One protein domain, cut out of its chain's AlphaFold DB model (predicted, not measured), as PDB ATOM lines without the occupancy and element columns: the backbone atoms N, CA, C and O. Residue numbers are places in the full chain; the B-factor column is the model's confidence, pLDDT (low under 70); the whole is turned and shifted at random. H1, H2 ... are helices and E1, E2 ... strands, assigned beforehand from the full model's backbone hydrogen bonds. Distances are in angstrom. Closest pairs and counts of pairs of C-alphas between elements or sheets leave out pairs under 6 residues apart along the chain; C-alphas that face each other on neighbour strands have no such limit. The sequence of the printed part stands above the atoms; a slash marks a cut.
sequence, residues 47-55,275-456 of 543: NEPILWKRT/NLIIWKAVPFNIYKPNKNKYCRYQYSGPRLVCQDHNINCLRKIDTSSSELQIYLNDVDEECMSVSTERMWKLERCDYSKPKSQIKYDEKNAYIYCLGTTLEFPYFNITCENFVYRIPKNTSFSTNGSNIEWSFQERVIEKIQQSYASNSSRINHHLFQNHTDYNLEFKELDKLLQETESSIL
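What this domain is: This is residues 47 to 55 and 275 to 456 of the 543 residues of an uncharacterized protein of Sarcoptes scabiei (UniProt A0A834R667). Three small antiparallel sheets stand at the corners of a triangle, and the first two are joined by a twisted ribbon in which E2 runs on into E3 and E4 folds back toward E5. The helix H1 packs on the sheet E1 E2 E5 E6, the longer helix H2 only grazes the sheet E3 E4 E8, mostly at its edge strand E3, and the small hairpin E11 and E12 is set apart from the third sheet, E9 E10 E13, joined to it by the tight links E10 to E11 and E12 to E13. The printed part has 191 residues, with thirteen named strands, E1 to E13, followed by two named helices, H1 and H2; the class is mixed, helices and strands. The orders are E1 - E2 - E5 - E6, E3 - E4 - E8, E9 - E10 - E13 and E11 - E12, all antiparallel. The whole is compact, with a radius of gyration of the C-alphas of 18.0 A and spans of 51 by 39 by 27 A.

Where its parts are: E1 is residues 50 to 54 and begins at C-alpha 50, (121.667, -22.383, 16.321). After the cut come E2, residues 276 to 283, 21.9 A long; E3, residues 286 to 290; and E4, residues 293 to 299, 19.5 A long. E5 is residues 304 to 308, E6 residues 313 to 316 and E7 residues 325 to 327. E8 is residues 344 to 350, 17.1 A long, and begins at C-alpha 344, (127.120, -22.538, 25.784). E9 is residues 357 to 360, E10 residues 364 to 368, E11 residues 373 to 375, E12 residues 380 to 382 and E13 residues 387 to 391. H1 is residues 420 to 430, 15.4 A long. H2 is residues 434 to 456, 27.1 A long, and ends at C-alpha 456, (147.486, -24.945, 8.399).

How they stand to each other: The sheet E1 E2 E5 E6 is strongly twisted, and from edge to edge its strands' lines turn by 87 degrees. N 53 and O 280, 2.8 A, are within hydrogen-bond range between E1 and E2, as are N 279 and O 305, 2.8 A, between E2 and E5. E5 and E6 form a hairpin, with N 308 and O 313 at 2.8 A. H1 is on one face of this sheet, making two layers, a helix over a sheet; its closest C-alphas to E1 are those of Ser 423 and Trp 52, 4.9 A. E2 runs on into E3 across a break of 2 residues, at 32 degrees. The hairpin E3 and E4 has N 288 and O 295 at 2.8 A, and E4 and E8 have N 296 and O 348 at 2.8 A. H2 only grazes this sheet, with residues 440 to 451; the closest C-alphas of H2 and E3 are those of Leu 447 and Lys 288, 6.4 A. H2 has a kink of 45 degrees near residue 444. E3 and E10 are only just apart, the closest C-alphas being 8.2 A. The hairpin E9 and E10 has N 366 and O 359 at 2.7 A, and E10 and E13 have N 365 and O 390 at 2.7 A. In the hairpin E11 and E12, N 374 and O 381 are 2.8 A apart; residues 374 to 375 of E11 also pair, antiparallel, with residues 397 to 398. E7 pairs with no named strand. In H1 every O i to N i+4 pair is within hydrogen-bond range, in H2 17 of 19.

The domain as a whole: The two C-alphas farthest apart are those of Asn 329 and Tyr 378, 53.8 A. Residues 56 to 274 are not printed, and C-alphas 55 and 275 are 14.1 A apart across this cut. The links E7 to E8, 16 residues, and E13 to H1, 28 residues, are long. The mean pLDDT of the printed part is 79.8; 55 residues are under 70, among them 402 to 420 and 432 to 456, and H2 has a mean of 48.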
ATOM      1  N   ASN A  47     127.378 -21.619   8.303       84.88
ATOM      2  CA  ASN A  47     126.147 -21.188   8.950       84.88
ATOM      3  C   ASN A  47     126.301 -21.210  10.474       84.88
ATOM      4  O   ASN A  47     127.202 -21.849  11.019       84.88
ATOM      5  N   GLU A  48     125.393 -20.524  11.157       87.19
ATOM      6  CA  GLU A  48     125.389 -20.417  12.612       87.19
ATOM      7  C   GLU A  48     124.988 -21.744  13.297       87.19
ATOM      8  O   GLU A  48     124.220 -22.540  12.737       87.19
ATOM      9  N   PRO A  49     125.484 -21.993  14.526       88.56
ATOM     10  CA  PRO A  49     125.275 -23.243  15.262       88.56
ATOM     11  C   PRO A  49     123.873 -23.402  15.868       88.56
ATOM     12  O   PRO A  49     123.536 -24.477  16.373       88.56
ATOM     13  N   ILE A  50     123.045 -22.359  15.827       91.94
ATOM     14  CA  ILE A  50     121.667 -22.383  16.321       91.94
ATOM     15  C   ILE A  50     120.741 -22.151  15.135       91.94
ATOM     16  O   ILE A  50     120.800 -21.113  14.479       91.94
ATOM     17  N   LEU A  51     119.880 -23.128  14.858       92.56
ATOM     18  CA  LEU A  51     118.794 -22.971  13.895       92.56
ATOM     19  C   LEU A  51     117.520 -22.605  14.649       92.56
ATOM     20  O   LEU A  51     117.258 -23.178  15.705       92.56
ATOM     21  N   TRP A  52     116.705 -21.715  14.095       92.69
ATOM     22  CA  TRP A  52     115.425 -21.334  14.685       92.69
ATOM     23  C   TRP A  52     114.275 -21.877  13.847       92.69
ATOM     24  O   TRP A  52     114.158 -21.601  12.654       92.69
ATOM     25  N   LYS A  53     113.417 -22.673  14.487       91.31
ATOM     26  CA  LYS A  53     112.242 -23.299  13.878       91.31
ATOM     27  C   LYS A  53     110.984 -22.565  14.317       91.31
ATOM     28  O   LYS A  53     110.730 -22.471  15.515       91.31
ATOM     29  N   ARG A  54     110.154 -22.124  13.370       90.81
ATOM     30  CA  ARG A  54     108.808 -21.635  13.696       90.81
ATOM     31  C   ARG A  54     108.002 -22.773  14.320       90.81
ATOM     32  O   ARG A  54     107.971 -23.883  13.785       90.81
ATOM     33  N   THR A  55     107.393 -22.509  15.465       88.88
ATOM     34  CA  THR A  55     106.535 -23.481  16.149       88.88
ATOM     35  C   THR A  55     105.099 -23.403  15.634       88.88
ATOM     36  O   THR A  55     104.726 -22.450  14.954       88.88
ATOM     37  N   ASN A 275     100.999 -10.743  14.981       94.56
ATOM     38  CA  ASN A 275     102.283 -10.040  14.974       94.56
ATOM     39  C   ASN A 275     103.383 -10.786  15.736       94.56
ATOM     40  O   ASN A 275     104.568 -10.513  15.532       94.56
ATOM     41  N   LEU A 276     102.996 -11.724  16.601       94.56
ATOM     42  CA  LEU A 276     103.899 -12.461  17.472       94.56
ATOM     43  C   LEU A 276     104.122 -13.881  16.942       94.56
ATOM     44  O   LEU A 276     103.192 -14.676  16.805       94.56
ATOM     45  N   ILE A 277     105.379 -14.220  16.655       94.06
ATOM     46  CA  ILE A 277     105.767 -15.545  16.163       94.06
ATOM     47  C   ILE A 277     106.699 -16.227  17.153       94.06
ATOM     48  O   ILE A 277     107.774 -15.724  17.464       94.06
ATOM     49  N   ILE A 278     106.327 -17.432  17.582       93.12
ATOM     50  CA  ILE A 278     107.147 -18.225  18.497       93.12
ATOM     51  C   ILE A 278     108.138 -19.090  17.717       93.12
ATOM     52  O   ILE A 278     107.768 -19.955  16.907       93.12
ATOM     53  N   TRP A 279     109.413 -18.893  18.025       93.88
ATOM     54  CA  TRP A 279     110.550 -19.606  17.464       93.88
ATOM     55  C   TRP A 279     111.161 -20.547  18.496       93.88
ATOM     56  O   TRP A 279     111.352 -20.182  19.650       93.88
ATOM     57  N   LYS A 280     111.517 -21.757  18.067       93.25
ATOM     58  CA  LYS A 280     112.200 -22.772  18.870       93.25
ATOM     59  C   LYS A 280     113.644 -22.936  18.425       93.25
ATOM     60  O   LYS A 280     113.899 -23.185  17.246       93.25
ATOM     61  N   ALA A 281     114.564 -22.869  19.379       93.31
ATOM     62  CA  ALA A 281     115.971 -23.139  19.150       93.31
ATOM     63  C   ALA A 281     116.185 -24.630  18.850       93.31
ATOM     64  O   ALA A 281     115.726 -25.516  19.577       93.31
ATOM     65  N   VAL A 282     116.940 -24.910  17.795       94.25
ATOM     66  CA  VAL A 282     117.403 -26.243  17.407       94.25
ATOM     67  C   VAL A 282     118.939 -26.210  17.344       94.25
ATOM     68  O   VAL A 282     119.527 -26.207  16.257       94.25
ATOM     69  N   PRO A 283     119.627 -26.185  18.502       94.06
ATOM     70  CA  PRO A 283     121.070 -25.946  18.598       94.06
ATOM     71  C   PRO A 283     121.903 -27.190  18.285       94.06
ATOM     72  O   PRO A 283     121.521 -28.311  18.634       94.06
ATOM     73  N   PHE A 284     123.013 -27.042  17.562       94.00
ATOM     74  CA  PHE A 284     124.004 -28.112  17.397       94.00
ATOM     75  C   PHE A 284     124.842 -28.249  18.664       94.00
ATOM     76  O   PHE A 284     125.139 -27.254  19.307       94.00
ATOM     77  N   ASN A 285     125.255 -29.462  19.028       94.50
ATOM     78  CA  ASN A 285     126.285 -29.603  20.055       94.50
ATOM     79  C   ASN A 285     127.636 -29.238  19.442       94.50
ATOM     80  O   ASN A 285     128.006 -29.817  18.419       94.50
ATOM     81  N   ILE A 286     128.361 -28.325  20.071       91.81
ATOM     82  CA  ILE A 286     129.654 -27.850  19.582       91.81
ATOM     83  C   ILE A 286     130.762 -28.553  20.355       91.81
ATOM     84  O   ILE A 286     130.635 -28.791  21.551       91.81
ATOM     85  N   TYR A 287     131.841 -28.926  19.679       92.25
ATOM     86  CA  TYR A 287     132.950 -29.651  20.282       92.25
ATOM     87  C   TYR A 287     134.235 -28.841  20.159       92.25
ATOM     88  O   TYR A 287     134.580 -28.381  19.074       92.25
ATOM     89  N   LYS A 288     134.970 -28.713  21.267       87.75
ATOM     90  CA  LYS A 288     136.322 -28.145  21.290       87.75
ATOM     91  C   LYS A 288     137.359 -29.257  21.461       87.75
ATOM     92  O   LYS A 288     137.258 -29.999  22.443       87.75
ATOM     93  N   PRO A 289     138.382 -29.362  20.598       87.88
ATOM     94  CA  PRO A 289     139.546 -30.183  20.902       87.88
ATOM     95  C   PRO A 289     140.313 -29.585  22.095       87.88
ATOM     96  O   PRO A 289     140.636 -28.403  22.134       87.88
ATOM     97  N   ASN A 290     140.590 -30.406  23.102       90.88
ATOM     98  CA  ASN A 290     141.369 -30.050  24.281       90.88
ATOM     99  C   ASN A 290     142.369 -31.174  24.563       90.88
ATOM    100  O   ASN A 290     142.016 -32.215  25.131       90.88
ATOM    101  N   LYS A 291     143.625 -30.970  24.146       92.38
ATOM    102  CA  LYS A 291     144.671 -32.005  24.141       92.38
ATOM    103  C   LYS A 291     144.203 -33.216  23.316       92.38
ATOM    104  O   LYS A 291     143.912 -33.070  22.136       92.38
ATOM    105  N   ASN A 292     144.053 -34.383  23.944       94.50
ATOM    106  CA  ASN A 292     143.597 -35.620  23.297       94.50
ATOM    107  C   ASN A 292     142.091 -35.885  23.493       94.50
ATOM    108  O   ASN A 292     141.625 -36.988  23.223       94.50
ATOM    109  N   LYS A 293     141.338 -34.912  24.022       95.56
ATOM    110  CA  LYS A 293     139.899 -35.023  24.294       95.56
ATOM    111  C   LYS A 293     139.105 -34.037  23.438       95.56
ATOM    112  O   LYS A 293     139.616 -32.996  23.047       95.56
ATOM    113  N   TYR A 294     137.832 -34.333  23.224       93.06
ATOM    114  CA  TYR A 294     136.826 -33.455  22.640       93.06
ATOM    115  C   TYR A 294     135.831 -33.050  23.728       93.06
ATOM    116  O   TYR A 294     135.128 -33.891  24.289       93.06
ATOM    117  N   CYS A 295     135.780 -31.760  24.043       95.06
ATOM    118  CA  CYS A 295     134.866 -31.175  25.016       95.06
ATOM    119  C   CYS A 295     133.571 -30.735  24.338       95.06
ATOM    120  O   CYS A 295     133.606 -29.865  23.472       95.06
ATOM    121  N   ARG A 296     132.442 -31.327  24.728       95.38
ATOM    122  CA  ARG A 296     131.101 -31.022  24.229       95.38
ATOM    123  C   ARG A 296     130.506 -29.835  24.984       95.38
ATOM    124  O   ARG A 296     130.402 -29.863  26.209       95.38
ATOM    125  N   TYR A 297     130.064 -28.842  24.230       93.31
ATOM    126  CA  TYR A 297     129.335 -27.673  24.684       93.31
ATOM    127  C   TYR A 297     127.889 -27.777  24.212       93.31
ATOM    128  O   TYR A 297     127.610 -27.972  23.023       93.31
ATOM    129  N   GLN A 298     126.973 -27.663  25.165       94.94
ATOM    130  CA  GLN A 298     125.542 -27.705  24.932       94.94
ATOM    131  C   GLN A 298     124.965 -26.298  25.062       94.94
ATOM    132  O   GLN A 298     125.342 -25.546  25.959       94.94
ATOM    133  N   TYR A 299     124.036 -25.959  24.174       92.81
ATOM    134  CA  TYR A 299     123.333 -24.685  24.224       92.81
ATOM    135  C   TYR A 299     122.484 -24.576  25.498       92.81
ATOM    136  O   TYR A 299     121.638 -25.435  25.766       92.81
ATOM    137  N   SER A 300     122.723 -23.519  26.267       92.06
ATOM    138  CA  SER A 300     122.054 -23.159  27.520       92.06
ATOM    139  C   SER A 300     121.183 -21.904  27.411       92.06
ATOM    140  O   SER A 300     120.567 -21.529  28.405       92.06
ATOM    141  N   GLY A 301     121.111 -21.267  26.237       90.25
ATOM    142  CA  GLY A 301     120.267 -20.090  26.012       90.25
ATOM    143  C   GLY A 301     118.758 -20.393  25.902       90.25
ATOM    144  O   GLY A 301     118.321 -21.531  26.124       90.25
ATOM    145  N   PRO A 302     117.940 -19.380  25.550       91.25
ATOM    146  CA  PRO A 302     116.489 -19.516  25.429       91.25
ATOM    147  C   PRO A 302     116.075 -20.608  24.435       91.25
ATOM    148  O   PRO A 302     116.445 -20.595  23.264       91.25
ATOM    149  N   ARG A 303     115.263 -21.566  24.890       92.00
ATOM    150  CA  ARG A 303     114.743 -22.639  24.019       92.00
ATOM    151  C   ARG A 303     113.622 -22.162  23.105       92.00
ATOM    152  O   ARG A 303     113.469 -22.702  22.010       92.00
ATOM    153  N   LEU A 304     112.840 -21.198  23.577       93.19
ATOM    154  CA  LEU A 304     111.771 -20.532  22.849       93.19
ATOM    155  C   LEU A 304     112.006 -19.022  22.930       93.19
ATOM    156  O   LEU A 304     112.422 -18.523  23.974       93.19
ATOM    157  N   VAL A 305     111.737 -18.314  21.839       93.81
ATOM    158  CA  VAL A 305     111.700 -16.845  21.798       93.81
ATOM    159  C   VAL A 305     110.466 -16.401  21.031       93.81
ATOM    160  O   VAL A 305     110.041 -17.076  20.091       93.81
ATOM    161  N   CYS A 306     109.891 -15.273  21.426       95.25
ATOM    162  CA  CYS A 306     108.780 -14.659  20.717       95.25
ATOM    163  C   CYS A 306     109.317 -13.505  19.870       95.25
ATOM    164  O   CYS A 306     109.963 -12.606  20.394       95.25
ATOM    165  N   GLN A 307     109.102 -13.535  18.559       95.69
ATOM    166  CA  GLN A 307     109.458 -12.435  17.675       95.69
ATOM    167  C   GLN A 307     108.233 -11.567  17.427       95.69
ATOM    168  O   GLN A 307     107.249 -12.042  16.864       95.69
ATOM    169  N   ASP A 308     108.347 -10.292  17.766       95.62
ATOM    170  CA  ASP A 308     107.394  -9.263  17.388       95.62
ATOM    171  C   ASP A 308     107.784  -8.675  16.030       95.62
ATOM    172  O   ASP A 308     108.857  -8.082  15.868       95.62
ATOM    173  N   HIS A 309     106.935  -8.882  15.026       93.44
ATOM    174  CA  HIS A 309     107.171  -8.400  13.670       93.44
ATOM    175  C   HIS A 309     106.952  -6.899  13.490       93.44
ATOM    176  O   HIS A 309     107.582  -6.330  12.598       93.44
ATOM    177  N   ASN A 310     106.139  -6.254  14.330       94.81
ATOM    178  CA  ASN A 310     105.848  -4.828  14.192       94.81
ATOM    179  C   ASN A 310     107.045  -3.981  14.615       94.81
ATOM    180  O   ASN A 310     107.449  -3.067  13.901       94.81
ATOM    181  N   ILE A 311     107.639  -4.321  15.758       94.06
ATOM    182  CA  ILE A 311     108.797  -3.604  16.315       94.06
ATOM    183  C   ILE A 311     110.134  -4.304  16.029       94.06
ATOM    184  O   ILE A 311     111.183  -3.814  16.435       94.06
ATOM    185  N   ASN A 312     110.119  -5.436  15.310       90.94
ATOM    186  CA  ASN A 312     111.297  -6.250  14.979       90.94
ATOM    187  C   ASN A 312     112.154  -6.591  16.217       90.94
ATOM    188  O   ASN A 312     113.376  -6.443  16.217       90.94
ATOM    189  N   CYS A 313     111.485  -7.064  17.263       93.31
ATOM    190  CA  CYS A 313     112.054  -7.300  18.584       93.31
ATOM    191  C   CYS A 313     111.897  -8.770  18.989       93.31
ATOM    192  O   CYS A 313     110.893  -9.405  18.661       93.31
ATOM    193  N   LEU A 314     112.885  -9.323  19.696       94.38
ATOM    194  CA  LEU A 314     112.753 -10.622  20.358       94.38
ATOM    195  C   LEU A 314     112.378 -10.428  21.818       94.38
ATOM    196  O   LEU A 314     113.022  -9.659  22.515       94.38
ATOM    197  N   ARG A 315     111.386 -11.174  22.287       94.69
ATOM    198  CA  ARG A 315     110.909 -11.195  23.668       94.69
ATOM    199  C   ARG A 315     111.144 -12.579  24.263       94.69
ATOM    200  O   ARG A 315     111.094 -13.598  23.554       94.69
ATOM    201  N   LYS A 316     111.442 -12.625  25.559       92.31
ATOM    202  CA  LYS A 316     111.563 -13.888  26.291       92.31
ATOM    203  C   LYS A 316     110.174 -14.468  26.516       92.31
ATOM    204  O   LYS A 316     109.197 -13.736  26.601       92.31
ATOM    205  N   ILE A 317     110.116 -15.790  26.583       91.56
ATOM    206  CA  ILE A 317     108.919 -16.517  26.986       91.56
ATOM    207  C   ILE A 317     109.246 -17.196  28.310       91.56
ATOM    208  O   ILE A 317     110.264 -17.899  28.393       91.56
ATOM    209  N   ASP A 318     108.410 -17.012  29.326       87.44
ATOM    210  CA  ASP A 318     108.500 -17.809  30.541       87.44
ATOM    211  C   ASP A 318     108.028 -19.240  30.253       87.44
ATOM    212  O   ASP A 318     106.845 -19.546  30.149       87.44
ATOM    213  N   THR A 319     108.985 -20.150  30.076       69.25
ATOM    214  CA  THR A 319     108.724 -21.556  29.721       69.25
ATOM    215  C   THR A 319     108.259 -22.418  30.900       69.25
ATOM    216  O   THR A 319     108.367 -23.645  30.841       69.25
ATOM    217  N   SER A 320     107.820 -21.805  31.999       68.44
ATOM    218  CA  SER A 320     107.322 -22.514  33.178       68.44
ATOM    219  C   SER A 320     106.030 -23.292  32.881       68.44
ATOM    220  O   SER A 320     105.792 -24.337  33.495       68.44
ATOM    221  N   SER A 321     105.249 -22.871  31.878       56.62
ATOM    222  CA  SER A 321     104.035 -23.553  31.431       56.62
ATOM    223  C   SER A 321     104.338 -24.567  30.312       56.62
ATOM    224  O   SER A 321     104.876 -24.259  29.251       56.62
ATOM    225  N   SER A 322     103.997 -25.839  30.532       55.25
ATOM    226  CA  SER A 322     104.142 -26.917  29.536       55.25
ATOM    227  C   SER A 322     103.017 -26.917  28.488       55.25
ATOM    228  O   SER A 322     102.659 -27.975  27.963       55.25
ATOM    229  N   GLU A 323     102.382 -25.771  28.254       62.81
ATOM    230  CA  GLU A 323     101.134 -25.677  27.503       62.81
ATOM    231  C   GLU A 323     101.385 -25.478  26.001       62.81
ATOM    232  O   GLU A 323     102.397 -24.937  25.564       62.81
ATOM    233  N   LEU A 324     100.451 -25.969  25.179       66.81
ATOM    234  CA  LEU A 324     100.452 -25.752  23.724       66.81
ATOM    235  C   LEU A 324     100.161 -24.283  23.356       66.81
ATOM    236  O   LEU A 324     100.338 -23.894  22.201       66.81
ATOM    237  N   GLN A 325      99.685 -23.500  24.325       73.88
ATOM    238  CA  GLN A 325      99.323 -22.095  24.205       73.88
ATOM    239  C   GLN A 325     100.272 -21.279  25.081       73.88
ATOM    240  O   GLN A 325     100.539 -21.662  26.216       73.88
ATOM    241  N   ILE A 326     100.789 -20.182  24.533       85.56
ATOM    242  CA  ILE A 326     101.610 -19.219  25.269       85.56
ATOM    243  C   ILE A 326     100.752 -17.972  25.414       85.56
ATOM    244  O   ILE A 326     100.261 -17.455  24.409       85.56
ATOM    245  N   TYR A 327     100.524 -17.508  26.636       88.19
ATOM    246  CA  TYR A 327      99.736 -16.301  26.850       88.19
ATOM    247  C   TYR A 327     100.614 -15.069  26.678       88.19
ATOM    248  O   TYR A 327     101.817 -15.123  26.919       88.19
ATOM    249  N   LEU A 328     100.020 -13.941  26.285       90.19
ATOM    250  CA  LEU A 328     100.756 -12.681  26.177       90.19
ATOM    251  C   LEU A 328     101.439 -12.302  27.501       90.19
ATOM    252  O   LEU A 328     102.558 -11.815  27.476       90.19
ATOM    253  N   ASN A 329     100.819 -12.624  28.640       89.31
ATOM    254  CA  ASN A 329     101.396 -12.408  29.973       89.31
ATOM    255  C   ASN A 329     102.641 -13.268  30.260       89.31
ATOM    256  O   ASN A 329     103.411 -12.931  31.153       89.31
ATOM    257  N   ASP A 330     102.833 -14.369  29.526       89.06
ATOM    258  CA  ASP A 330     104.029 -15.215  29.616       89.06
ATOM    259  C   ASP A 330     105.152 -14.708  28.691       89.06
ATOM    260  O   ASP A 330     106.234 -15.301  28.630       89.06
ATOM    261  N   VAL A 331     104.888 -13.652  27.917       91.06
ATOM    262  CA  VAL A 331     105.842 -13.011  27.017       91.06
ATOM    263  C   VAL A 331     106.261 -11.683  27.633       91.06
ATOM    264  O   VAL A 331     105.424 -10.823  27.889       91.06
ATOM    265  N   ASP A 332     107.565 -11.492  27.821       92.44
ATOM    266  CA  ASP A 332     108.089 -10.238  28.366       92.44
ATOM    267  C   ASP A 332     107.633  -9.040  27.503       92.44
ATOM    268  O   ASP A 332     107.644  -9.088  26.266       92.44
ATOM    269  N   GLU A 333     107.228  -7.944  28.150       93.00
ATOM    270  CA  GLU A 333     106.844  -6.710  27.449       93.00
ATOM    271  C   GLU A 333     108.051  -6.049  26.775       93.00
ATOM    272  O   GLU A 333     107.948  -5.520  25.665       93.00
ATOM    273  N   GLU A 334     109.204  -6.115  27.439       93.31
ATOM    274  CA  GLU A 334     110.452  -5.533  26.974       93.31
ATOM    275  C   GLU A 334     111.169  -6.436  25.969       93.31
ATOM    276  O   GLU A 334     111.099  -7.670  25.995       93.31
ATOM    277  N   CYS A 335     111.930  -5.798  25.080       91.81
ATOM    278  CA  CYS A 335     112.846  -6.523  24.222       91.81
ATOM    279  C   CYS A 335     113.905  -7.230  25.056       91.81
ATOM    280  O   CYS A 335     114.530  -6.641  25.933       91.81
ATOM    281  N   MET A 336     114.140  -8.494  24.726       89.19
ATOM    282  CA  MET A 336     115.153  -9.326  25.341       89.19
ATOM    283  C   MET A 336     116.521  -8.652  25.203       89.19
ATOM    284  O   MET A 336     117.143  -8.687  24.139       89.19
ATOM    285  N   SER A 337     117.013  -8.084  26.304       82.50
ATOM    286  CA  SER A 337     118.416  -7.727  26.460       82.50
ATOM    287  C   SER A 337     119.171  -9.004  26.802       82.50
ATOM    288  O   SER A 337     119.093  -9.519  27.920       82.50
ATOM    289  N   VAL A 338     119.850  -9.585  25.822       69.62
ATOM    290  CA  VAL A 338     120.618 -10.798  26.071       69.62
ATOM    291  C   VAL A 338     121.849 -10.446  26.899       69.62
ATOM    292  O   VAL A 338     122.765  -9.784  26.416       69.62
ATOM    293  N   SER A 339     121.875 -10.922  28.145       66.38
ATOM    294  CA  SER A 339     123.124 -11.039  28.894       66.38
ATOM    295  C   SER A 339     124.030 -12.018  28.150       66.38
ATOM    296  O   SER A 339     123.631 -13.148  27.862       66.38
ATOM    297  N   THR A 340     125.249 -11.587  27.846       56.56
ATOM    298  CA  THR A 340     126.294 -12.362  27.162       56.56
ATOM    299  C   THR A 340     126.868 -13.486  28.027       56.56
ATOM    300  O   THR A 340     127.866 -14.110  27.678       56.56
ATOM    301  N   GLU A 341     126.261 -13.786  29.176       58.03
ATOM    302  CA  GLU A 341     126.711 -14.873  30.030       58.03
ATOM    303  C   GLU A 341     126.331 -16.246  29.449       58.03
ATOM    304  O   GLU A 341     125.252 -16.794  29.674       58.03
ATOM    305  N   ARG A 342     127.298 -16.821  28.721       72.38
ATOM    306  CA  ARG A 342     127.470 -18.241  28.369       72.38
ATOM    307  C   ARG A 342     126.200 -18.929  27.867       72.38
ATOM    308  O   ARG A 342     125.648 -19.831  28.509       72.38
ATOM    309  N   MET A 343     125.840 -18.632  26.619       84.88
ATOM    310  CA  MET A 343     124.867 -19.430  25.856       84.88
ATOM    311  C   MET A 343     125.296 -20.882  25.622       84.88
ATOM    312  O   MET A 343     124.495 -21.695  25.159       84.88
ATOM    313  N   TRP A 344     126.551 -21.210  25.921       87.50
ATOM    314  CA  TRP A 344     127.120 -22.538  25.784       87.50
ATOM    315  C   TRP A 344     127.710 -22.996  27.109       87.50
ATOM    316  O   TRP A 344     128.645 -22.401  27.645       87.50
ATOM    317  N   LYS A 345     127.193 -24.109  27.622       92.25
ATOM    318  CA  LYS A 345     127.684 -24.746  28.838       92.25
ATOM    319  C   LYS A 345     128.521 -25.966  28.477       92.25
ATOM    320  O   LYS A 345     128.088 -26.815  27.697       92.25
ATOM    321  N   LEU A 346     129.708 -26.073  29.075       93.44
ATOM    322  CA  LEU A 346     130.505 -27.295  29.011       93.44
ATOM    323  C   LEU A 346     129.714 -28.445  29.654       93.44
ATOM    324  O   LEU A 346     129.386 -28.385  30.838       93.44
ATOM    325  N   GLU A 347     129.416 -29.480  28.874       96.06
ATOM    326  CA  GLU A 347     128.690 -30.667  29.336       96.06
ATOM    327  C   GLU A 347     129.676 -31.743  29.808       96.06
ATOM    328  O   GLU A 347     129.582 -32.216  30.938       96.06
ATOM    329  N   ARG A 348     130.640 -32.127  28.955       96.94
ATOM    330  CA  ARG A 348     131.641 -33.176  29.242       96.94
ATOM    331  C   ARG A 348     132.803 -33.165  28.244       96.94
ATOM    332  O   ARG A 348     132.669 -32.587  27.171       96.94
ATOM    333  N   CYS A 349     133.912 -33.847  28.552       97.06
ATOM    334  CA  CYS A 349     135.038 -34.039  27.624       97.06
ATOM    335  C   CYS A 349     135.411 -35.521  27.473       97.06
ATOM    336  O   CYS A 349     135.813 -36.149  28.452       97.06
ATOM    337  N   ASP A 350     135.379 -36.033  26.241       96.75
ATOM    338  CA  ASP A 350     135.569 -37.454  25.918       96.75
ATOM    339  C   ASP A 350     136.728 -37.661  24.928       96.75
ATOM    340  O   ASP A 350     137.054 -36.772  24.151       96.75
ATOM    341  N   TYR A 351     137.347 -38.844  24.898       96.00
ATOM    342  CA  TYR A 351     138.372 -39.180  23.888       96.00
ATOM    343  C   TYR A 351     137.774 -39.574  22.527       96.00
ATOM    344  O   TYR A 351     138.470 -39.591  21.513       96.00
ATOM    345  N   SER A 352     136.484 -39.915  22.490       94.19
ATOM    346  CA  SER A 352     135.797 -40.299  21.259       94.19
ATOM    347  C   SER A 352     135.636 -39.100  20.330       94.19
ATOM    348  O   SER A 352     135.177 -38.042  20.765       94.19
ATOM    349  N   LYS A 353     135.935 -39.291  19.040       90.69
ATOM    350  CA  LYS A 353     135.639 -38.288  18.009       90.69
ATOM    351  C   LYS A 353     134.139 -37.946  18.009       90.69
ATOM    352  O   LYS A 353     133.317 -38.853  18.190       90.69
ATOM    353  N   PRO A 354     133.773 -36.670  17.802       91.88
ATOM    354  CA  PRO A 354     132.377 -36.268  17.741       91.88
ATOM    355  C   PRO A 354     131.681 -36.954  16.565       91.88
ATOM    356  O   PRO A 354     132.240 -37.092  15.478       91.88
ATOM    357  N   LYS A 355     130.442 -37.391  16.789       92.62
ATOM    358  CA  LYS A 355     129.589 -37.892  15.708       92.62
ATOM    359  C   LYS A 355     129.062 -36.711  14.897       92.62
ATOM    360  O   LYS A 355     128.693 -35.688  15.480       92.62
ATOM    361  N   SER A 356     128.971 -36.881  13.580       92.44
ATOM    362  CA  SER A 356     128.326 -35.901  12.709       92.44
ATOM    363  C   SER A 356     126.864 -35.714  13.120       92.44
ATOM    364  O   SER A 356     126.140 -36.679  13.364       92.44
ATOM    365  N   GLN A 357     126.440 -34.461  13.221       93.44
ATOM    366  CA  GLN A 357     125.066 -34.064  13.496       93.44
ATOM    367  C   GLN A 357     124.495 -33.472  12.216       93.44
ATOM    368  O   GLN A 357     125.095 -32.566  11.638       93.44
ATOM    369  N   ILE A 358     123.337 -33.962  11.786       91.62
ATOM    370  CA  ILE A 358     122.662 -33.470  10.588       91.62
ATOM    371  C   ILE A 358     121.255 -33.030  10.975       91.62
ATOM    372  O   ILE A 358     120.541 -33.747  11.675       91.62
ATOM    373  N   LYS A 359     120.871 -31.837  10.530       91.38
ATOM    374  CA  LYS A 359     119.524 -31.279  10.674       91.38
ATOM    375  C   LYS A 359     119.033 -30.791   9.328       91.38
ATOM    376  O   LYS A 359     119.838 -30.512   8.449       91.38
ATOM    377  N   TYR A 360     117.725 -30.653   9.170       86.56
ATOM    378  CA  TYR A 360     117.132 -30.335   7.876       86.56
ATOM    379  C   TYR A 360     116.053 -29.282   8.018       86.56
ATOM    380  O   TYR A 360     115.250 -29.376   8.938       86.56
ATOM    381  N   ASP A 361     115.992 -28.346   7.077       84.31
ATOM    382  CA  ASP A 361     114.781 -27.578   6.803       84.31
ATOM    383  C   ASP A 361     114.135 -28.041   5.485       84.31
ATOM    384  O   ASP A 361     114.440 -29.116   4.957       84.31
ATOM    385  N   GLU A 362     113.190 -27.266   4.959       83.25
ATOM    386  CA  GLU A 362     112.527 -27.607   3.698       83.25
ATOM    387  C   GLU A 362     113.475 -27.637   2.494       83.25
ATOM    388  O   GLU A 362     113.235 -28.403   1.560       83.25
ATOM    389  N   LYS A 363     114.543 -26.829   2.505       86.06
ATOM    390  CA  LYS A 363     115.396 -26.574   1.334       86.06
ATOM    391  C   LYS A 363     116.842 -27.033   1.509       86.06
ATOM    392  O   LYS A 363     117.535 -27.226   0.514       86.06
ATOM    393  N   ASN A 364     117.317 -27.199   2.739       90.31
ATOM    394  CA  ASN A 364     118.720 -27.391   3.076       90.31
ATOM    395  C   ASN A 364     118.907 -28.461   4.159       90.31
ATOM    396  O   ASN A 364     118.094 -28.614   5.072       90.31
ATOM    397  N   ALA A 365     120.040 -29.147   4.085       90.50
ATOM    398  CA  ALA A 365     120.661 -29.864   5.181       90.50
ATOM    399  C   ALA A 365     121.703 -28.962   5.864       90.50
ATOM    400  O   ALA A 365     122.432 -28.215   5.213       90.50
ATOM    401  N   TYR A 366     121.779 -29.058   7.182       92.75
ATOM    402  CA  TYR A 366     122.739 -28.378   8.036       92.75
ATOM    403  C   TYR A 366     123.571 -29.440   8.738       92.75
ATOM    404  O   TYR A 366     123.028 -30.264   9.478       92.75
ATOM    405  N   ILE A 367     124.874 -29.436   8.491       93.06
ATOM    406  CA  ILE A 367     125.772 -30.504   8.916       93.06
ATOM    407  C   ILE A 367     126.860 -29.941   9.808       93.06
ATOM    408  O   ILE A 367     127.592 -29.040   9.415       93.06
ATOM    409  N   TYR A 368     127.003 -30.527  10.985       94.12
ATOM    410  CA  TYR A 368     128.129 -30.299  11.874       94.12
ATOM    411  C   TYR A 368     128.936 -31.592  11.997       94.12
ATOM    412  O   TYR A 368     128.393 -32.615  12.415       94.12
ATOM    413  N   CYS A 369     130.212 -31.571  11.621       93.75
ATOM    414  CA  CYS A 369     130.958 -32.800  11.333       93.75
ATOM    415  C   CYS A 369     132.457 -32.725  11.676       93.75
ATOM    416  O   CYS A 369     133.262 -33.371  11.012       93.75
ATOM    417  N   LEU A 370     132.839 -31.960  12.708       92.69
ATOM    418  CA  LEU A 370     134.232 -31.684  13.104       92.69
ATOM    419  C   LEU A 370     135.196 -32.879  12.937       92.69
ATOM    420  O   LEU A 370     135.044 -33.916  13.583       92.69
ATOM    421  N   GLY A 371     136.226 -32.696  12.104       89.69
ATOM    422  CA  GLY A 371     137.308 -33.663  11.893       89.69
ATOM    423  C   GLY A 371     136.936 -34.878  11.037       89.69
ATOM    424  O   GLY A 371     137.734 -35.809  10.922       89.69
ATOM    425  N   THR A 372     135.735 -34.894  10.456       92.69
ATOM    426  CA  THR A 372     135.312 -35.881   9.453       92.69
ATOM    427  C   THR A 372     135.348 -35.267   8.056       92.69
ATOM    428  O   THR A 372     135.328 -34.047   7.914       92.69
ATOM    429  N   THR A 373     135.425 -36.097   7.021       93.56
ATOM    430  CA  THR A 373     135.389 -35.647   5.629       93.56
ATOM    431  C   THR A 373     133.979 -35.825   5.075       93.56
ATOM    432  O   THR A 373     133.438 -36.932   5.107       93.56
ATOM    433  N   LEU A 374     133.392 -34.735   4.580       92.44
ATOM    434  CA  LEU A 374     132.218 -34.764   3.716       92.44
ATOM    435  C   LEU A 374     132.669 -35.078   2.300       92.44
ATOM    436  O   LEU A 374     133.446 -34.326   1.713       92.44
ATOM    437  N   GLU A 375     132.185 -36.186   1.765       92.31
ATOM    438  CA  GLU A 375     132.498 -36.634   0.415       92.31
ATOM    439  C   GLU A 375     131.298 -36.342  -0.483       92.31
ATOM    440  O   GLU A 375     130.179 -36.792  -0.228       92.31
ATOM    441  N   PHE A 376     131.534 -35.553  -1.525       87.94
ATOM    442  CA  PHE A 376     130.582 -35.287  -2.597       87.94
ATOM    443  C   PHE A 376     131.063 -36.005  -3.863       87.94
ATOM    444  O   PHE A 376     132.248 -36.329  -3.964       87.94
ATOM    445  N   PRO A 377     130.207 -36.197  -4.885       85.88
ATOM    446  CA  PRO A 377     130.595 -36.909  -6.107       85.88
ATOM    447  C   PRO A 377     131.854 -36.369  -6.811       85.88
ATOM    448  O   PRO A 377     132.517 -37.111  -7.530       85.88
ATOM    449  N   TYR A 378     132.185 -35.088  -6.617       85.44
ATOM    450  CA  TYR A 378     133.263 -34.407  -7.342       85.44
ATOM    451  C   TYR A 378     134.367 -33.823  -6.455       85.44
ATOM    452  O   TYR A 378     135.411 -33.430  -6.972       85.44
ATOM    453  N   PHE A 379     134.154 -33.712  -5.145       88.56
ATOM    454  CA  PHE A 379     135.128 -33.121  -4.231       88.56
ATOM    455  C   PHE A 379     134.853 -33.541  -2.791       88.56
ATOM    456  O   PHE A 379     133.733 -33.891  -2.430       88.56
ATOM    457  N   ASN A 380     135.879 -33.430  -1.953       91.56
ATOM    458  CA  ASN A 380     135.799 -33.754  -0.537       91.56
ATOM    459  C   ASN A 380     136.130 -32.513   0.294       91.56
ATOM    460  O   ASN A 380     137.006 -31.731  -0.079       91.56
ATOM    461  N   ILE A 381     135.450 -32.343   1.424       90.62
ATOM    462  CA  ILE A 381     135.705 -31.265   2.381       90.62
ATOM    463  C   ILE A 381     135.967 -31.880   3.746       90.62
ATOM    464  O   ILE A 381     135.107 -32.557   4.301       90.62
ATOM    465  N   THR A 382     137.136 -31.613   4.316       92.88
ATOM    466  CA  THR A 382     137.388 -31.913   5.727       92.88
ATOM    467  C   THR A 382     136.675 -30.876   6.584       92.88
ATOM    468  O   THR A 382     136.914 -29.679   6.452       92.88
ATOM    469  N   CYS A 383     135.771 -31.334   7.443       90.06
ATOM    470  CA  CYS A 383     134.962 -30.470   8.279       90.06
ATOM    471  C   CYS A 383     135.794 -29.813   9.378       90.06
ATOM    472  O   CYS A 383     136.325 -30.472  10.278       90.06
ATOM    473  N   GLU A 384     135.801 -28.495   9.351       89.62
ATOM    474  CA  GLU A 384     136.146 -27.638  10.472       89.62
ATOM    475  C   GLU A 384     134.992 -27.636  11.496       89.62
ATOM    476  O   GLU A 384     133.952 -28.277  11.313       89.62
ATOM    477  N   ASN A 385     135.147 -26.914  12.606       85.38
ATOM    478  CA  ASN A 385     134.118 -26.816  13.649       85.38
ATOM    479  C   ASN A 385     133.062 -25.736  13.296       85.38
ATOM    480  O   ASN A 385     132.701 -24.879  14.093       85.38
ATOM    481  N   PHE A 386     132.531 -25.826  12.073       88.56
ATOM    482  CA  PHE A 386     131.429 -25.010  11.558       88.56
ATOM    483  C   PHE A 386     130.203 -25.872  11.243       88.56
ATOM    484  O   PHE A 386     130.294 -27.092  11.079       88.56
ATOM    485  N   VAL A 387     129.044 -25.220  11.129       90.88
ATOM    486  CA  VAL A 387     127.860 -25.831  10.522       90.88
ATOM    487  C   VAL A 387     127.862 -25.510   9.034       90.88
ATOM    488  O   VAL A 387     127.866 -24.348   8.638       90.88
ATOM    489  N   TYR A 388     127.840 -26.542   8.204       91.50
ATOM    490  CA  TYR A 388     127.775 -26.430   6.754       91.50
ATOM    491  C   TYR A 388     126.327 -26.495   6.289       91.50
ATOM    492  O   TYR A 388     125.595 -27.415   6.652       91.50
ATOM    493  N   ARG A 389     125.913 -25.531   5.470       91.62
ATOM    494  CA  ARG A 389     124.604 -25.519   4.818       91.62
ATOM    495  C   ARG A 389     124.734 -26.065   3.400       91.62
ATOM    496  O   ARG A 389     125.499 -25.530   2.603       91.62
ATOM    497  N   ILE A 390     123.966 -27.104   3.094       91.00
ATOM    498  CA  ILE A 390     123.986 -27.820   1.815       91.00
ATOM    499  C   ILE A 390     122.548 -27.922   1.290       91.00
ATOM    500  O   ILE A 390     121.647 -28.195   2.080       91.00
ATOM    501  N   PRO A 391     122.283 -27.731  -0.012       89.38
ATOM    502  CA  PRO A 391     120.958 -27.967  -0.576       89.38
ATOM    503  C   PRO A 391     120.454 -29.393  -0.309       89.38
ATOM    504  O   PRO A 391     121.197 -30.367  -0.405       89.38
ATOM    505  N   LYS A 392     119.158 -29.535  -0.020       84.00
ATOM    506  CA  LYS A 392     118.522 -30.820   0.314       84.00
ATOM    507  C   LYS A 392     118.538 -31.841  -0.837       84.00
ATOM    508  O   LYS A 392     118.220 -32.990  -0.621       84.00
ATOM    509  N   ASN A 393     118.888 -31.460  -2.061       83.56
ATOM    510  CA  ASN A 393     118.959 -32.403  -3.187       83.56
ATOM    511  C   ASN A 393     120.390 -32.877  -3.480       83.56
ATOM    512  O   ASN A 393     120.622 -33.561  -4.471       83.56
ATOM    513  N   THR A 394     121.359 -32.496  -2.649       86.56
ATOM    514  CA  THR A 394     122.767 -32.843  -2.839       86.56
ATOM    515  C   THR A 394     123.097 -34.132  -2.091       86.56
ATOM    516  O   THR A 394     123.005 -34.163  -0.866       86.56
ATOM    517  N   SER A 395     123.517 -35.178  -2.807       87.00
ATOM    518  CA  SER A 395     124.045 -36.395  -2.186       87.00
ATOM    519  C   SER A 395     125.442 -36.153  -1.610       87.00
ATOM    520  O   SER A 395     126.284 -35.484  -2.214       87.00
ATOM    521  N   PHE A 396     125.676 -36.683  -0.413       89.31
ATOM    522  CA  PHE A 396     126.970 -36.665   0.263       89.31
ATOM    523  C   PHE A 396     127.100 -37.895   1.172       89.31
ATOM    524  O   PHE A 396     126.094 -38.485   1.584       89.31
ATOM    525  N   SER A 397     128.329 -38.261   1.520       90.62
ATOM    526  CA  SER A 397     128.643 -39.250   2.557       90.62
ATOM    527  C   SER A 397     129.618 -38.659   3.584       90.62
ATOM    528  O   SER A 397     130.198 -37.589   3.387       90.62
ATOM    529  N   THR A 398     129.762 -39.325   4.731       89.88
ATOM    530  CA  THR A 398     130.680 -38.912   5.804       89.88
ATOM    531  C   THR A 398     131.691 -40.023   6.077       89.88
ATOM    532  O   THR A 398     131.287 -41.108   6.492       89.88
ATOM    533  N   ASN A 399     132.992 -39.756   5.905       85.81
ATOM    534  CA  ASN A 399     134.093 -40.711   6.140       85.81
ATOM    535  C   ASN A 399     133.925 -42.070   5.423       85.81
ATOM    536  O   ASN A 399     134.028 -43.119   6.067       85.81
ATOM    537  N   GLY A 400     133.618 -42.078   4.124       68.94
ATOM    538  CA  GLY A 400     133.472 -43.312   3.347       68.94
ATOM    539  C   GLY A 400     132.356 -44.251   3.820       68.94
ATOM    540  O   GLY A 400     132.322 -45.417   3.425       68.94
ATOM    541  N   SER A 401     131.439 -43.796   4.685       73.44
ATOM    542  CA  SER A 401     130.259 -44.587   5.016       73.44
ATOM    543  C   SER A 401     129.418 -44.750   3.750       73.44
ATOM    544  O   SER A 401     128.907 -43.756   3.239       73.44
ATOM    545  N   ASN A 402     129.197 -45.990   3.301       55.19
ATOM    546  CA  ASN A 402     128.318 -46.331   2.165       55.19
ATOM    547  C   ASN A 402     126.841 -45.934   2.370       55.19
ATOM    548  O   ASN A 402     125.987 -46.265   1.551       55.19
ATOM    549  N   ILE A 403     126.517 -45.264   3.478       60.75
ATOM    550  CA  ILE A 403     125.229 -44.618   3.677       60.75
ATOM    551  C   ILE A 403     125.255 -43.362   2.810       60.75
ATOM    552  O   ILE A 403     125.610 -42.274   3.266       60.75
ATOM    553  N   GLU A 404     124.936 -43.541   1.531       62.69
ATOM    554  CA  GLU A 404     124.519 -42.432   0.692       62.69
ATOM    555  C   GLU A 404     123.290 -41.835   1.370       62.69
ATOM    556  O   GLU A 404     122.257 -42.497   1.511       62.69
ATOM    557  N   TRP A 405     123.418 -40.603   1.858       60.28
ATOM    558  CA  TRP A 405     122.290 -39.868   2.409       60.28
ATOM    559  C   TRP A 405     121.404 -39.432   1.240       60.28
ATOM    560  O   TRP A 405     121.370 -38.266   0.854       60.28
ATOM    561  N   SER A 406     120.720 -40.398   0.625       56.78
ATOM    562  CA  SER A 406     119.655 -40.137  -0.326       56.78
ATOM    563  C   SER A 406     118.416 -39.767   0.484       56.78
ATOM    564  O   SER A 406     118.068 -40.399   1.482       56.78
ATOM    565  N   PHE A 407     117.762 -38.674   0.104       56.12
ATOM    566  CA  PHE A 407     116.701 -38.035   0.888       56.12
ATOM    567  C   PHE A 407     115.380 -38.825   0.927       56.12
ATOM    568  O   PHE A 407     114.335 -38.265   1.265       56.12
ATOM    569  N   GLN A 408     115.414 -40.121   0.612       49.06
ATOM    570  CA  GLN A 408     114.286 -41.033   0.745       49.06
ATOM    571  C   GLN A 408     114.039 -41.359   2.230       49.06
ATOM    572  O   GLN A 408     114.475 -42.366   2.776       49.06
ATOM    573  N   GLU A 409     113.354 -40.422   2.887       46.66
ATOM    574  CA  GLU A 409     112.387 -40.619   3.974       46.66
ATOM    575  C   GLU A 409     112.687 -41.695   5.033       46.66
ATOM    576  O   GLU A 409     112.041 -42.738   5.103       46.66
ATOM    577  N   ARG A 410     113.538 -41.344   6.001       41.25
ATOM    578  CA  ARG A 410     113.290 -41.653   7.425       41.25
ATOM    579  C   ARG A 410     113.630 -40.432   8.280       41.25
ATOM    580  O   ARG A 410     114.609 -40.409   9.017       41.25
ATOM    581  N   VAL A 411     112.852 -39.364   8.114       46.28
ATOM    582  CA  VAL A 411     113.034 -38.107   8.856       46.28
ATOM    583  C   VAL A 411     112.383 -38.240  10.235       46.28
ATOM    584  O   VAL A 411     111.165 -38.358  10.324       46.28
ATOM    585  N   ILE A 412     113.183 -38.203  11.304       51.69
ATOM    586  CA  ILE A 412     112.689 -38.232  12.696       51.69
ATOM    587  C   ILE A 412     112.187 -36.842  13.142       51.69
ATOM    588  O   ILE A 412     111.299 -36.761  13.982       51.69
ATOM    589  N   GLU A 413     112.648 -35.741  12.531       50.47
ATOM    590  CA  GLU A 413     112.134 -34.390  12.812       50.47
ATOM    591  C   GLU A 413     112.078 -33.523  11.543       50.47
ATOM    592  O   GLU A 413     113.094 -33.049  11.036       50.47
ATOM    593  N   LYS A 414     110.871 -33.298  11.011       48.72
ATOM    594  CA  LYS A 414     110.630 -32.362   9.902       48.72
ATOM    595  C   LYS A 414     110.605 -30.931  10.452       48.72
ATOM    596  O   LYS A 414     109.825 -30.618  11.356       48.72
ATOM    597  N   ILE A 415     111.448 -30.046   9.929       53.47
ATOM    598  CA  ILE A 415     111.413 -28.603  10.208       53.47
ATOM    599  C   ILE A 415     110.703 -27.946   9.010       53.47
ATOM    600  O   ILE A 415     111.095 -28.167   7.869       53.47
ATOM    601  N   GLN A 416     109.594 -27.243   9.248       48.81
ATOM    602  CA  GLN A 416     108.551 -26.978   8.246       48.81
ATOM    603  C   GLN A 416     108.461 -25.483   7.881       48.81
ATOM    604  O   GLN A 416     107.579 -24.799   8.385       48.81
ATOM    605  N   GLN A 417     109.439 -24.977   7.117       55.00
ATOM    606  CA  GLN A 417     109.498 -23.731   6.310       55.00
ATOM    607  C   GLN A 417     110.969 -23.368   6.038       55.00
ATOM    608  O   GLN A 417     111.876 -23.980   6.587       55.00
ATOM    609  N   SER A 418     111.270 -22.467   5.104       53.59
ATOM    610  CA  SER A 418     112.660 -22.084   4.799       53.59
ATOM    611  C   SER A 418     113.154 -21.043   5.812       53.59
ATOM    612  O   SER A 418     112.693 -19.906   5.788       53.59
ATOM    613  N   TYR A 419     114.081 -21.428   6.699       64.81
ATOM    614  CA  TYR A 419     114.383 -20.686   7.939       64.81
ATOM    615  C   TYR A 419     115.740 -19.984   7.982       64.81
ATOM    616  O   TYR A 419     116.069 -19.356   8.989       64.81
ATOM    617  N   ALA A 420     116.549 -20.091   6.928       69.31
ATOM    618  CA  ALA A 420     117.926 -19.607   6.966       69.31
ATOM    619  C   ALA A 420     118.034 -18.095   7.243       69.31
ATOM    620  O   ALA A 420     118.844 -17.686   8.071       69.31
ATOM    621  N   SER A 421     117.197 -17.270   6.601       79.56
ATOM    622  CA  SER A 421     117.214 -15.812   6.794       79.56
ATOM    623  C   SER A 421     116.739 -15.406   8.189       79.56
ATOM    624  O   SER A 421     117.362 -14.561   8.827       79.56
ATOM    625  N   ASN A 422     115.672 -16.029   8.695       86.12
ATOM    626  CA  ASN A 422     115.141 -15.710  10.019       86.12
ATOM    627  C   ASN A 422     116.042 -16.229  11.137       86.12
ATOM    628  O   ASN A 422     116.229 -15.518  12.112       86.12
ATOM    629  N   SER A 423     116.661 -17.405  10.979       88.25
ATOM    630  CA  SER A 423     117.639 -17.903  11.954       88.25
ATOM    631  C   SER A 423     118.796 -16.924  12.107       88.25
ATOM    632  O   SER A 423     119.120 -16.566  13.233       88.25
ATOM    633  N   SER A 424     119.334 -16.416  10.991       85.88
ATOM    634  CA  SER A 424     120.394 -15.405  11.019       85.88
ATOM    635  C   SER A 424     119.942 -14.091  11.650       85.88
ATOM    636  O   SER A 424     120.661 -13.533  12.468       85.88
ATOM    637  N   ARG A 425     118.718 -13.621  11.367       88.12
ATOM    638  CA  ARG A 425     118.160 -12.422  12.023       88.12
ATOM    639  C   ARG A 425     117.976 -12.603  13.529       88.12
ATOM    640  O   ARG A 425     118.299 -11.696  14.286       88.12
ATOM    641  N   ILE A 426     117.447 -13.750  13.954       90.19
ATOM    642  CA  ILE A 426     117.207 -14.052  15.368       90.19
ATOM    643  C   ILE A 426     118.541 -14.172  16.096       90.19
ATOM    644  O   ILE A 426     118.721 -13.530  17.122       90.19
ATOM    645  N   ASN A 427     119.496 -14.921  15.543       88.38
ATOM    646  CA  ASN A 427     120.840 -15.006  16.098       88.38
ATOM    647  C   ASN A 427     121.478 -13.614  16.163       88.38
ATOM    648  O   ASN A 427     121.879 -13.190  17.237       88.38
ATOM    649  N   HIS A 428     121.462 -12.839  15.080       85.12
ATOM    650  CA  HIS A 428     121.980 -11.471  15.092       85.12
ATOM    651  C   HIS A 428     121.341 -10.599  16.186       85.12
ATOM    652  O   HIS A 428     122.054  -9.859  16.855       85.12
ATOM    653  N   HIS A 429     120.029 -10.726  16.425       86.38
ATOM    654  CA  HIS A 429     119.358 -10.030  17.526       86.38
ATOM    655  C   HIS A 429     119.815 -10.536  18.904       86.38
ATOM    656  O   HIS A 429     120.026  -9.747  19.822       86.38
ATOM    657  N   LEU A 430     119.974 -11.846  19.074       84.50
ATOM    658  CA  LEU A 430     120.454 -12.424  20.328       84.50
ATOM    659  C   LEU A 430     121.922 -12.078  20.611       84.50
ATOM    660  O   LEU A 430     122.351 -12.140  21.757       84.50
ATOM    661  N   PHE A 431     122.674 -11.683  19.586       77.06
ATOM    662  CA  PHE A 431     124.099 -11.385  19.667       77.06
ATOM    663  C   PHE A 431     124.446  -9.924  19.289       77.06
ATOM    664  O   PHE A 431     125.543  -9.655  18.805       77.06
ATOM    665  N   GLN A 432     123.525  -8.968  19.485       61.50
ATOM    666  CA  GLN A 432     123.596  -7.588  18.954       61.50
ATOM    667  C   GLN A 432     124.866  -6.788  19.275       61.50
ATOM    668  O   GLN A 432     125.248  -5.925  18.481       61.50
ATOM    669  N   ASN A 433     125.564  -7.060  20.379       55.84
ATOM    670  CA  ASN A 433     126.893  -6.491  20.567       55.84
ATOM    671  C   ASN A 433     127.858  -7.216  19.632       55.84
ATOM    672  O   ASN A 433     128.402  -8.253  19.982       55.84
ATOM    673  N   HIS A 434     128.125  -6.667  18.446       46.53
ATOM    674  CA  HIS A 434     129.125  -7.211  17.520       46.53
ATOM    675  C   HIS A 434     130.510  -7.420  18.160       46.53
ATOM    676  O   HIS A 434     131.280  -8.244  17.671       46.53
ATOM    677  N   THR A 435     130.834  -6.711  19.246       47.94
ATOM    678  CA  THR A 435     132.030  -6.949  20.065       47.94
ATOM    679  C   THR A 435     131.923  -8.215  20.906       47.94
ATOM    680  O   THR A 435     132.907  -8.939  20.979       47.94
ATOM    681  N   ASP A 436     130.744  -8.513  21.458       41.00
ATOM    682  CA  ASP A 436     130.465  -9.708  22.260       41.00
ATOM    683  C   ASP A 436     130.156 -10.935  21.400       41.00
ATOM    684  O   ASP A 436     130.622 -12.024  21.706       41.00
ATOM    685  N   TYR A 437     129.504 -10.758  20.249       43.25
ATOM    686  CA  TYR A 437     129.432 -11.776  19.207       43.25
ATOM    687  C   TYR A 437     130.835 -12.106  18.728       43.25
ATOM    688  O   TYR A 437     131.248 -13.244  18.828       43.25
ATOM    689  N   ASN A 438     131.656 -11.122  18.358       42.62
ATOM    690  CA  ASN A 438     133.065 -11.383  18.089       42.62
ATOM    691  C   ASN A 438     133.880 -11.723  19.345       42.62
ATOM    692  O   ASN A 438     135.066 -11.896  19.167       42.62
ATOM    693  N   LEU A 439     133.356 -11.808  20.578       43.56
ATOM    694  CA  LEU A 439     134.098 -12.259  21.776       43.56
ATOM    695  C   LEU A 439     133.687 -13.660  22.222       43.56
ATOM    696  O   LEU A 439     134.576 -14.404  22.598       43.56
ATOM    697  N   GLU A 440     132.419 -14.058  22.112       46.31
ATOM    698  CA  GLU A 440     131.935 -15.438  22.281       46.31
ATOM    699  C   GLU A 440     132.187 -16.258  21.016       46.31
ATOM    700  O   GLU A 440     132.590 -17.414  21.098       46.31
ATOM    701  N   PHE A 441     132.023 -15.644  19.843       48.75
ATOM    702  CA  PHE A 441     132.516 -16.158  18.575       48.75
ATOM    703  C   PHE A 441     133.988 -15.817  18.342       48.75
ATOM    704  O   PHE A 441     134.535 -16.500  17.512       48.75
ATOM    705  N   LYS A 442     134.689 -14.912  19.068       45.06
ATOM    706  CA  LYS A 442     136.171 -15.034  19.208       45.06
ATOM    707  C   LYS A 442     136.537 -16.059  20.234       45.06
ATOM    708  O   LYS A 442     137.640 -16.544  20.135       45.06
ATOM    709  N   GLU A 443     135.740 -16.372  21.243       49.88
ATOM    710  CA  GLU A 443     136.089 -17.470  22.125       49.88
ATOM    711  C   GLU A 443     135.972 -18.718  21.288       49.88
ATOM    712  O   GLU A 443     136.995 -19.357  21.118       49.88
ATOM    713  N   LEU A 444     134.829 -18.954  20.633       50.94
ATOM    714  CA  LEU A 444     134.618 -20.003  19.642       50.94
ATOM    715  C   LEU A 444     135.596 -19.896  18.467       50.94
ATOM    716  O   LEU A 444     136.206 -20.904  18.166       50.94
ATOM    717  N   ASP A 445     135.847 -18.732  17.865       46.88
ATOM    718  CA  ASP A 445     136.836 -18.553  16.785       46.88
ATOM    719  C   ASP A 445     138.262 -18.697  17.299       46.88
ATOM    720  O   ASP A 445     139.110 -19.117  16.543       46.88
ATOM    721  N   LYS A 446     138.572 -18.442  18.571       50.88
ATOM    722  CA  LYS A 446     139.864 -18.755  19.208       50.88
ATOM    723  C   LYS A 446     139.922 -20.240  19.538       50.88
ATOM    724  O   LYS A 446     140.976 -20.836  19.378       50.88
ATOM    725  N   LEU A 447     138.797 -20.869  19.896       49.50
ATOM    726  CA  LEU A 447     138.645 -22.320  20.002       49.50
ATOM    727  C   LEU A 447     138.807 -22.973  18.612       49.50
ATOM    728  O   LEU A 447     139.304 -24.091  18.528       49.50
ATOM    729  N   LEU A 448     138.407 -22.294  17.532       51.31
ATOM    730  CA  LEU A 448     138.459 -22.745  16.138       51.31
ATOM    731  C   LEU A 448     139.827 -22.478  15.497       51.31
ATOM    732  O   LEU A 448     140.414 -23.401  14.942       51.31
ATOM    733  N   GLN A 449     140.377 -21.272  15.639       49.75
ATOM    734  CA  GLN A 449     141.681 -20.823  15.132       49.75
ATOM    735  C   GLN A 449     142.853 -21.464  15.884       49.75
ATOM    736  O   GLN A 449     143.875 -21.748  15.258       49.75
ATOM    737  N   GLU A 450     142.724 -21.788  17.183       54.38
ATOM    738  CA  GLU A 450     143.690 -22.681  17.858       54.38
ATOM    739  C   GLU A 450     143.789 -24.024  17.124       54.38
ATOM    740  O   GLU A 450     144.867 -24.601  17.048       54.38
ATOM    741  N   THR A 451     142.691 -24.492  16.524       52.03
ATOM    742  CA  THR A 451     142.668 -25.727  15.729       52.03
ATOM    743  C   THR A 451     143.207 -25.500  14.312       52.03
ATOM    744  O   THR A 451     143.967 -26.320  13.794       52.03
ATOM    745  N   GLU A 452     142.855 -24.371  13.695       50.31
ATOM    746  CA  GLU A 452     143.250 -23.990  12.335       50.31
ATOM    747  C   GLU A 452     144.766 -23.767  12.220       50.31
ATOM    748  O   GLU A 452     145.382 -24.261  11.281       50.31
ATOM    749  N   SER A 453     145.405 -23.138  13.216       50.84
ATOM    750  CA  SER A 453     146.866 -22.938  13.252       50.84
ATOM    751  C   SER A 453     147.662 -24.252  13.293       50.84
ATOM    752  O   SER A 453     148.709 -24.357  12.654       50.84
ATOM    753  N   SER A 454     147.134 -25.290  13.951       50.59
ATOM    754  CA  SER A 454     147.726 -26.636  13.962       50.59
ATOM    755  C   SER A 454     147.478 -27.459  12.687       50.59
ATOM    756  O   SER A 454     148.220 -28.403  12.419       50.59
ATOM    757  N   ILE A 455     146.458 -27.123  11.887       49.03
ATOM    758  CA  ILE A 455     146.145 -27.813  10.619       49.03
ATOM    759  C   ILE A 455     146.816 -27.104   9.430       49.03
ATOM    760  O   ILE A 455     147.361 -27.757   8.536       49.03
ATOM    761  N   LEU A 456     146.859 -25.769   9.438       46.59
ATOM    762  CA  LEU A 456     147.486 -24.945   8.399       46.59
ATOM    763  C   LEU A 456     148.995 -25.176   8.285       46.59
ATOM    764  O   LEU A 456     149.515 -25.150   7.168       46.59
TER     765      LEU A 456